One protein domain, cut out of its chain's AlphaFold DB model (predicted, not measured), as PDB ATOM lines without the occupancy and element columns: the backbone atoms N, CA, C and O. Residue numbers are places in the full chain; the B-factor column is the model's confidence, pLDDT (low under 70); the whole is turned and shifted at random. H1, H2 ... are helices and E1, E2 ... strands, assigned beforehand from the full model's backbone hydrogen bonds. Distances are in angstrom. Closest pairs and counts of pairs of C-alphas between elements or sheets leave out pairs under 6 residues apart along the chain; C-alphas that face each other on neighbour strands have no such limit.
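AT A GLANCE: This is residues 32 to 103 of the 103 residues of an uncharacterized protein of Deinococcus detaillensis (UniProt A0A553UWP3). A single strongly twisted sheet of four strands forms a wall, with one short helix, H2, crossing one face and another, H1, beside the edge strand E4. The sheet's order is E1, E2, E3, E4, antiparallel throughout, a meander in which each strand is the antiparallel neighbour of the one before. The printed part has 72 residues, with two named helices followed by four named strands; the class is mixed, helices and strands. It is compact, with a radius of gyration of the C-alphas of 11.6 A, and spans 33 by 24 by 20 A.

IN THESE COORDINATES: E3, residues 83 to 92, is the longest strand at 27.6 A. E2 is residues 73 to 80, 21.6 A, and E1 is residues 58 to 62, 13.6 A. E4, residues 95 to 102, measures 22.8 A and ends at C-alpha 102 (41.307, 45.026, 16.922). H1, residues 33 to 41, begins at C-alpha 33 (40.334, 27.992, 23.098) and measures 12.4 A; H2, residues 46 to 54, measures 12.7 A.

HOW THE PARTS SIT: The hairpin E2 and E3 has N 76 and O 87 within hydrogen-bond range at 2.8 A. The hairpin E1 and E2 has N 60 and O 75 at 2.9 A, and the hairpin E3 and E4 has N 88 and O 99 at 3.1 A. E1 and E4 are apart. H2 is on the sheet at a height of 8.4 A and runs across the strands, at 78 degrees to E4 on the local plane; the closest C-alphas of H2 and E2 are Ala 52 and Gln 78, 5.3 A. H1 stands at the sheet's level, height 2.1 A; its closest C-alpha pair with E4 is Ala 35 and Thr 99, 4.8 A. H1 and H2 are close but not clearly touching, about perpendicular at 75 degrees, with the C-alphas of Leu 39 and Glu 46 closest at 7.3 A. In both helices every O i to N i+4 pair is within hydrogen-bond range.

THE WHOLE: The C-alphas farthest apart, Glu 81 and Gly 93, are 33.4 A apart. The printed part has no cut and no long link. Mean pLDDT of the printed part is 81.0; residues 92 to 103 are under 70.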
ATOM      1  N   SER A  32      38.193  28.131  18.706       79.12
ATOM      2  CA  SER A  32      39.308  27.522  19.426       79.12
ATOM      3  C   SER A  32      39.426  28.129  20.827       79.12
ATOM      4  O   SER A  32      39.046  29.275  21.051       79.12
ATOM      5  N   ARG A  33      40.050  27.418  21.770       81.44
ATOM      6  CA  ARG A  33      40.334  27.992  23.098       81.44
ATOM      7  C   ARG A  33      41.134  29.300  23.019       81.44
ATOM      8  O   ARG A  33      40.923  30.187  23.835       81.44
ATOM      9  N   HIS A  34      42.052  29.411  22.058       78.06
ATOM     10  CA  HIS A  34      42.786  30.654  21.830       78.06
ATOM     11  C   HIS A  34      41.845  31.767  21.354       78.06
ATOM     12  O   HIS A  34      41.891  32.847  21.921       78.06
ATOM     13  N   ALA A  35      40.935  31.463  20.421       75.62
ATOM     14  CA  ALA A  35      39.895  32.381  19.946       75.62
ATOM     15  C   ALA A  35      39.085  32.967  21.104       75.62
ATOM     16  O   ALA A  35      38.966  34.177  21.227       75.62
ATOM     17  N   LEU A  36      38.569  32.089  21.968       82.69
ATOM     18  CA  LEU A  36      37.737  32.473  23.108       82.69
ATOM     19  C   LEU A  36      38.500  33.367  24.092       82.69
ATOM     20  O   LEU A  36      37.928  34.305  24.635       82.69
ATOM     21  N   ASN A  37      39.792  33.098  24.305       82.62
ATOM     22  CA  ASN A  37      40.632  33.942  25.150       82.62
ATOM     23  C   ASN A  37      40.842  35.336  24.539       82.62
ATOM     24  O   ASN A  37      40.749  36.315  25.271       82.62
ATOM     25  N   GLU A  38      41.122  35.430  23.236       77.38
ATOM     26  CA  GLU A  38      41.292  36.727  22.561       77.38
ATOM     27  C   GLU A  38      39.987  37.527  22.572       77.38
ATOM     28  O   GLU A  38      39.987  38.680  22.989       77.38
ATOM     29  N   LEU A  39      38.854  36.890  22.241       80.69
ATOM     30  CA  LEU A  39      37.533  37.521  22.330       80.69
ATOM     31  C   LEU A  39      37.274  38.089  23.726       80.69
ATOM     32  O   LEU A  39      36.892  39.246  23.869       80.69
ATOM     33  N   PHE A  40      37.538  37.295  24.765       81.56
ATOM     34  CA  PHE A  40      37.377  37.742  26.143       81.56
ATOM     35  C   PHE A  40      38.295  38.924  26.486       81.56
ATOM     36  O   PHE A  40      37.841  39.887  27.105       81.56
ATOM     37  N   ASN A  41      39.569  38.867  26.086       82.69
ATOM     38  CA  ASN A  41      40.551  39.917  26.367       82.69
ATOM     39  C   ASN A  41      40.199  41.244  25.679       82.69
ATOM     40  O   ASN A  41      40.351  42.300  26.292       82.69
ATOM     41  N   ASP A  42      39.679  41.180  24.454       79.62
ATOM     42  CA  ASP A  42      39.280  42.345  23.658       79.62
ATOM     43  C   ASP A  42      37.827  42.790  23.925       79.62
ATOM     44  O   ASP A  42      37.308  43.706  23.276       79.62
ATOM     45  N   ALA A  43      37.159  42.158  24.900       82.06
ATOM     46  CA  ALA A  43      35.751  42.368  25.233       82.06
ATOM     47  C   ALA A  43      34.810  42.225  24.018       82.06
ATOM     48  O   ALA A  43      33.819  42.954  23.898       82.06
ATOM     49  N   LEU A  44      35.143  41.310  23.109       83.50
ATOM     50  CA  LEU A  44      34.359  40.935  21.938       83.50
ATOM     51  C   LEU A  44      33.476  39.724  22.250       83.50
ATOM     52  O   LEU A  44      33.817  38.853  23.054       83.50
ATOM     53  N   THR A  45      32.338  39.664  21.580       87.44
ATOM     54  CA  THR A  45      31.396  38.549  21.632       87.44
ATOM     55  C   THR A  45      31.655  37.551  20.508       87.44
ATOM     56  O   THR A  45      32.301  37.857  19.504       87.44
ATOM     57  N   GLU A  46      31.143  36.329  20.672       87.88
ATOM     58  CA  GLU A  46      31.144  35.342  19.588       87.88
ATOM     59  C   GLU A  46      30.337  35.854  18.387       87.88
ATOM     60  O   GLU A  46      30.814  35.749  17.261       87.88
ATOM     61  N   ASP A  47      29.184  36.489  18.627       89.94
ATOM     62  CA  ASP A  47      28.324  37.047  17.576       89.94
ATOM     63  C   ASP A  47      29.050  38.109  16.741       89.94
ATOM     64  O   ASP A  47      29.026  38.026  15.518       89.94
ATOM     65  N   GLU A  48      29.792  39.033  17.365       88.44
ATOM     66  CA  GLU A  48      30.608  40.019  16.632       88.44
ATOM     67  C   GLU A  48      31.630  39.345  15.700       88.44
ATOM     68  O   GLU A  48      31.904  39.833  14.603       88.44
ATOM     69  N   ALA A  49      32.185  38.198  16.096       87.75
ATOM     70  CA  ALA A  49      33.109  37.461  15.244       87.75
ATOM     71  C   ALA A  49      32.406  36.717  14.095       87.75
ATOM     72  O   ALA A  49      32.965  36.610  13.002       87.75
ATOM     73  N   LEU A  50      31.194  36.202  14.314       90.75
ATOM     74  CA  LEU A  50      30.391  35.574  13.258       90.75
ATOM     75  C   LEU A  50      29.841  36.617  12.271       90.75
ATOM     76  O   LEU A  50      29.799  36.364  11.061       90.75
ATOM     77  N   ASP A  51      29.502  37.810  12.758       92.00
ATOM     78  CA  ASP A  51      29.098  38.953  11.940       92.00
ATOM     79  C   ASP A  51      30.239  39.407  11.032       92.00
ATOM     80  O   ASP A  51      30.017  39.627   9.842       92.00
ATOM     81  N   ALA A  52      31.476  39.445  11.536       91.56
ATOM     82  CA  ALA A  52      32.639  39.765  10.714       91.56
ATOM     83  C   ALA A  52      32.869  38.750   9.580       91.56
ATOM     84  O   ALA A  52      33.375  39.125   8.531       91.56
ATOM     85  N   ILE A  53      32.472  37.482   9.742       92.19
ATOM     86  CA  ILE A  53      32.525  36.475   8.662       92.19
ATOM     87  C   ILE A  53      31.410  36.708   7.629       92.19
ATOM     88  O   ILE A  53      31.594  36.443   6.438       92.19
ATOM     89  N   SER A  54      30.253  37.200   8.068       93.06
ATOM     90  CA  SER A  54      29.060  37.380   7.227       93.06
ATOM     91  C   SER A  54      29.044  38.717   6.478       93.06
ATOM     92  O   SER A  54      28.530  38.797   5.364       93.06
ATOM     93  N   PHE A  55      29.615  39.761   7.077       94.06
ATOM     94  CA  PHE A  55      29.501  41.156   6.642       94.06
ATOM     95  C   PHE A  55      30.867  41.862   6.628       94.06
ATOM     96  O   PHE A  55      31.004  42.982   7.124       94.06
ATOM     97  N   TYR A  56      31.887  41.189   6.095       94.44
ATOM     98  CA  TYR A  56      33.247  41.720   5.997       94.44
ATOM     99  C   TYR A  56      33.373  42.869   4.984       94.44
ATOM    100  O   TYR A  56      32.737  42.870   3.930       94.44
ATOM    101  N   ASP A  57      34.283  43.801   5.272       95.00
ATOM    102  CA  ASP A  57      34.738  44.858   4.361       95.00
ATOM    103  C   ASP A  57      35.877  44.368   3.455       95.00
ATOM    104  O   ASP A  57      35.991  44.765   2.293       95.00
ATOM    105  N   HIS A  58      36.752  43.514   3.993       94.31
ATOM    106  CA  HIS A  58      37.913  42.986   3.283       94.31
ATOM    107  C   HIS A  58      38.141  41.507   3.601       94.31
ATOM    108  O   HIS A  58      37.880  41.041   4.710       94.31
ATOM    109  N   VAL A  59      38.652  40.766   2.615       94.06
ATOM    110  CA  VAL A  59      39.008  39.354   2.755       94.06
ATOM    111  C   VAL A  59      40.408  39.106   2.202       94.06
ATOM    112  O   VAL A  59      40.770  39.604   1.135       94.06
ATOM    113  N   SER A  60      41.214  38.339   2.934       91.19
ATOM    114  CA  SER A  60      42.565  37.956   2.517       91.19
ATOM    115  C   SER A  60      42.888  36.512   2.893       91.19
ATOM    116  O   SER A  60      42.174  35.880   3.669       91.19
ATOM    117  N   LYS A  61      43.972  35.963   2.337       88.50
ATOM    118  CA  LYS A  61      44.362  34.562   2.534       88.50
ATOM    119  C   LYS A  61      45.799  34.454   3.018       88.50
ATOM    120  O   LYS A  61      46.713  34.989   2.396       88.50
ATOM    121  N   ASP A  62      45.996  33.702   4.094       87.50
ATOM    122  CA  ASP A  62      47.318  33.286   4.549       87.50
ATOM    123  C   ASP A  62      47.619  31.885   4.009       87.50
ATOM    124  O   ASP A  62      46.943  30.906   4.341       87.50
ATOM    125  N   PHE A  63      48.658  31.773   3.181       84.88
ATOM    126  CA  PHE A  63      49.108  30.489   2.643       84.88
ATOM    127  C   PHE A  63      49.954  29.706   3.657       84.88
ATOM    128  O   PHE A  63      50.575  30.303   4.546       84.88
ATOM    129  N   PRO A  64      50.032  28.368   3.527       80.12
ATOM    130  CA  PRO A  64      50.988  27.567   4.284       80.12
ATOM    131  C   PRO A  64      52.418  28.083   4.104       80.12
ATOM    132  O   PRO A  64      52.812  28.440   2.996       80.12
ATOM    133  N   ASN A  65      53.205  28.086   5.185       78.25
ATOM    134  CA  ASN A  65      54.601  28.543   5.189       78.25
ATOM    135  C   ASN A  65      54.801  29.982   4.675       78.25
ATOM    136  O   ASN A  65      55.854  30.285   4.116       78.25
ATOM    137  N   ASN A  66      53.811  30.868   4.845       77.94
ATOM    138  CA  ASN A  66      54.003  32.288   4.551       77.94
ATOM    139  C   ASN A  66      55.192  32.859   5.347       77.94
ATOM    140  O   ASN A  66      55.502  32.401   6.449       77.94
ATOM    141  N   GLU A  67      55.834  33.890   4.793       77.31
ATOM    142  CA  GLU A  67      57.038  34.521   5.361       77.31
ATOM    143  C   GLU A  67      56.828  35.056   6.786       77.31
ATOM    144  O   GLU A  67      57.771  35.182   7.562       77.31
ATOM    145  N   GLN A  68      55.577  35.344   7.140       76.19
ATOM    146  CA  GLN A  68      55.175  35.892   8.432       76.19
ATOM    147  C   GLN A  68      54.951  34.795   9.489       76.19
ATOM    148  O   GLN A  68      54.621  35.110  10.631       76.19
ATOM    149  N   GLY A  69      55.094  33.513   9.128       75.50
ATOM    150  CA  GLY A  69      54.901  32.369  10.023       75.50
ATOM    151  C   GLY A  69      53.460  32.190  10.517       75.50
ATOM    152  O   GLY A  69      53.227  31.494  11.505       75.50
ATOM    153  N   ARG A  70      52.481  32.826   9.863       75.12
ATOM    154  CA  ARG A  70      51.072  32.798  10.273       75.12
ATOM    155  C   ARG A  70      50.432  31.455   9.939       75.12
ATOM    156  O   ARG A  70      50.739  30.845   8.918       75.12
ATOM    157  N   ALA A  71      49.482  31.021  10.767       78.06
ATOM    158  CA  ALA A  71      48.648  29.868  10.442       78.06
ATOM    159  C   ALA A  71      47.836  30.138   9.165       78.06
ATOM    160  O   ALA A  71      47.276  31.230   9.014       78.06
ATOM    161  N   ALA A  72      47.779  29.137   8.284       83.25
ATOM    162  CA  ALA A  72      47.038  29.213   7.034       83.25
ATOM    163  C   ALA A  72      45.525  29.316   7.281       83.25
ATOM    164  O   ALA A  72      44.996  28.685   8.202       83.25
ATOM    165  N   GLY A  73      44.839  30.092   6.449       88.38
ATOM    166  CA  GLY A  73      43.407  30.350   6.586       88.38
ATOM    167  C   GLY A  73      42.950  31.573   5.805       88.38
ATOM    168  O   GLY A  73      43.751  32.231   5.141       88.38
ATOM    169  N   ILE A  74      41.659  31.867   5.913       91.50
ATOM    170  CA  ILE A  74      41.032  33.058   5.332       91.50
ATOM    171  C   ILE A  74      40.825  34.084   6.439       91.50
ATOM    172  O   ILE A  74      40.356  33.737   7.515       91.50
ATOM    173  N   ASN A  75      41.208  35.329   6.204       91.62
ATOM    174  CA  ASN A  75      40.975  36.443   7.111       91.62
ATOM    175  C   ASN A  75      39.801  37.261   6.591       91.62
ATOM    176  O   ASN A  75      39.849  37.725   5.455       91.62
ATOM    177  N   PHE A  76      38.809  37.469   7.440       93.75
ATOM    178  CA  PHE A  76      37.701  38.390   7.246       93.75
ATOM    179  C   PHE A  76      37.956  39.625   8.102       93.75
ATOM    180  O   PHE A  76      38.312  39.499   9.271       93.75
ATOM    181  N   GLU A  77      37.827  40.812   7.534       93.50
ATOM    182  CA  GLU A  77      38.046  42.073   8.234       93.50
ATOM    183  C   GLU A  77      36.791  42.921   8.151       93.50
ATOM    184  O   GLU A  77      36.254  43.125   7.064       93.50
ATOM    185  N   GLN A  78      36.341  43.423   9.295       93.19
ATOM    186  CA  GLN A  78      35.168  44.275   9.410       93.19
ATOM    187  C   GLN A  78      35.484  45.486  10.283       93.19
ATOM    188  O   GLN A  78      36.080  45.371  11.357       93.19
ATOM    189  N   THR A  79      35.069  46.661   9.835       90.44
ATOM    190  CA  THR A  79      35.148  47.888  10.620       90.44
ATOM    191  C   THR A  79      34.035  47.898  11.662       90.44
ATOM    192  O   THR A  79      32.852  47.919  11.331       90.44
ATOM    193  N   VAL A  80      34.421  47.919  12.933       85.81
ATOM    194  CA  VAL A  80      33.529  48.044  14.089       85.81
ATOM    195  C   VAL A  80      33.829  49.347  14.832       85.81
ATOM    196  O   VAL A  80      34.821  50.021  14.561       85.81
ATOM    197  N   GLU A  81      32.995  49.722  15.805       85.00
ATOM    198  CA  GLU A  81      33.160  50.981  16.557       85.00
ATOM    199  C   GLU A  81      34.560  51.129  17.186       85.00
ATOM    200  O   GLU A  81      35.089  52.234  17.301       85.00
ATOM    201  N   ARG A  82      35.174  50.006  17.570       82.81
ATOM    202  CA  ARG A  82      36.455  49.965  18.285       82.81
ATOM    203  C   ARG A  82      37.685  49.917  17.373       82.81
ATOM    204  O   ARG A  82      38.794  49.995  17.890       82.81
ATOM    205  N   GLY A  83      37.507  49.788  16.058       86.75
ATOM    206  CA  GLY A  83      38.589  49.634  15.082       86.75
ATOM    207  C   GLY A  83      38.267  48.562  14.046       86.75
ATOM    208  O   GLY A  83      37.102  48.269  13.787       86.75
ATOM    209  N   THR A  84      39.287  47.955  13.443       88.88
ATOM    210  CA  THR A  84      39.069  46.858  12.490       88.88
ATOM    211  C   THR A  84      39.163  45.522  13.209       88.88
ATOM    212  O   THR A  84      40.234  45.140  13.675       88.88
ATOM    213  N   LEU A  85      38.044  44.806  13.269       88.06
ATOM    214  CA  LEU A  85      37.975  43.430  13.732       88.06
ATOM    215  C   LEU A  85      38.434  42.506  12.603       88.06
ATOM    216  O   LEU A  85      37.769  42.392  11.576       88.06
ATOM    217  N   ARG A  86      39.564  41.823  12.796       89.56
ATOM    218  CA  ARG A  86      39.988  40.733  11.907       89.56
ATOM    219  C   ARG A  86      39.599  39.396  12.511       89.56
ATOM    220  O   ARG A  86      40.125  39.071  13.564       89.56
ATOM    221  N   VAL A  87      38.796  38.605  11.808       89.44
ATOM    222  CA  VAL A  87      38.468  37.210  12.112       89.44
ATOM    223  C   VAL A  87      39.161  36.282  11.125       89.44
ATOM    224  O   VAL A  87      38.835  36.234   9.943       89.44
ATOM    225  N   LYS A  88      40.127  35.502  11.607       89.88
ATOM    226  CA  LYS A  88      40.703  34.410  10.810       89.88
ATOM    227  C   LYS A  88      39.806  33.179  10.861       89.88
ATOM    228  O   LYS A  88      39.241  32.893  11.894       89.88
ATOM    229  N   VAL A  89      39.735  32.412   9.785       88.69
ATOM    230  CA  VAL A  89      39.089  31.105   9.687       88.69
ATOM    231  C   VAL A  89      40.130  30.144   9.119       88.69
ATOM    232  O   VAL A  89      40.410  30.115   7.919       88.69
ATOM    233  N   GLY A  90      40.799  29.419  10.015       82.81
ATOM    234  CA  GLY A  90      41.855  28.466   9.659       82.81
ATOM    235  C   GLY A  90      41.362  27.024   9.599       82.81
ATOM    236  O   GLY A  90      40.601  26.599  10.463       82.81
ATOM    237  N   TRP A  91      41.867  26.243   8.644       71.06
ATOM    238  CA  TRP A  91      41.578  24.811   8.524       71.06
ATOM    239  C   TRP A  91      42.460  24.004   9.494       71.06
ATOM    240  O   TRP A  91      43.653  23.811   9.243       71.06
ATOM    241  N   ARG A  92      41.913  23.512  10.616       62.78
ATOM    242  CA  ARG A  92      42.622  22.567  11.503       62.78
ATOM    243  C   ARG A  92      41.768  21.343  11.804       62.78
ATOM    244  O   ARG A  92      40.911  21.366  12.681       62.78
ATOM    245  N   GLY A  93      42.061  20.238  11.121       57.88
ATOM    246  CA  GLY A  93      41.296  19.005  11.292       57.88
ATOM    247  C   GLY A  93      39.821  19.249  10.967       57.88
ATOM    248  O   GLY A  93      39.506  19.565   9.827       57.88
ATOM    249  N   ASN A  94      38.952  19.151  11.976       41.59
ATOM    250  CA  ASN A  94      37.497  19.280  11.827       41.59
ATOM    251  C   ASN A  94      36.923  20.596  12.394       41.59
ATOM    252  O   ASN A  94      35.717  20.670  12.600       41.59
ATOM    253  N   TYR A  95      37.746  21.601  12.720       40.97
ATOM    254  CA  TYR A  95      37.256  22.865  13.282       40.97
ATOM    255  C   TYR A  95      37.960  24.090  12.701       40.97
ATOM    256  O   TYR A  95      39.121  24.037  12.280       40.97
ATOM    257  N   LEU A  96      37.228  25.204  12.695       53.19
ATOM    258  CA  LEU A  96      37.648  26.472  12.122       53.19
ATOM    259  C   LEU A  96      38.104  27.437  13.219       53.19
ATOM    260  O   LEU A  96      37.327  27.847  14.069       53.19
ATOM    261  N   VAL A  97      39.396  27.768  13.231       55.28
ATOM    262  CA  VAL A  97      39.981  28.623  14.273       55.28
ATOM    263  C   VAL A  97      39.643  30.074  13.987       55.28
ATOM    264  O   VAL A  97      40.229  30.632  13.065       55.28
ATOM    265  N   ILE A  98      38.779  30.656  14.820       61.06
ATOM    266  CA  ILE A  98      38.584  32.101  14.911       61.06
ATOM    267  C   ILE A  98      39.765  32.733  15.658       61.06
ATOM    268  O   ILE A  98      40.294  32.180  16.619       61.06
ATOM    269  N   THR A  99      40.284  33.849  15.180       59.94
ATOM    270  CA  THR A  99      41.180  34.718  15.954       59.94
ATOM    271  C   THR A  99      40.719  36.117  15.663       59.94
ATOM    272  O   THR A  99      40.651  36.463  14.486       59.94
ATOM    273  N   SER A 100      40.381  36.841  16.720       58.97
ATOM    274  CA  SER A 100      39.863  38.197  16.673       58.97
ATOM    275  C   SER A 100      40.913  39.122  17.251       58.97
ATOM    276  O   SER A 100      41.465  38.817  18.301       58.97
ATOM    277  N   MET A 101      41.215  40.207  16.552       62.41
ATOM    278  CA  MET A 101      42.006  41.301  17.100       62.41
ATOM    279  C   MET A 101      41.467  42.612  16.549       62.41
ATOM    280  O   MET A 101      41.066  42.667  15.382       62.41
ATOM    281  N   ILE A 102      41.492  43.650  17.376       64.38
ATOM    282  CA  ILE A 102      41.307  45.026  16.922       64.38
ATOM    283  C   ILE A 102      42.661  45.529  16.400       64.38
ATOM    284  O   ILE A 102      43.668  45.443  17.108       64.38
ATOM    285  N   LEU A 103      42.690  45.995  15.147       68.62
ATOM    286  CA  LEU A 103      43.865  46.609  14.510       68.62
ATOM    287  C   LEU A 103      43.986  48.104  14.814       68.62
ATOM    288  O   LEU A 103      42.935  48.784  14.851       68.62
TER     289      LEU A 103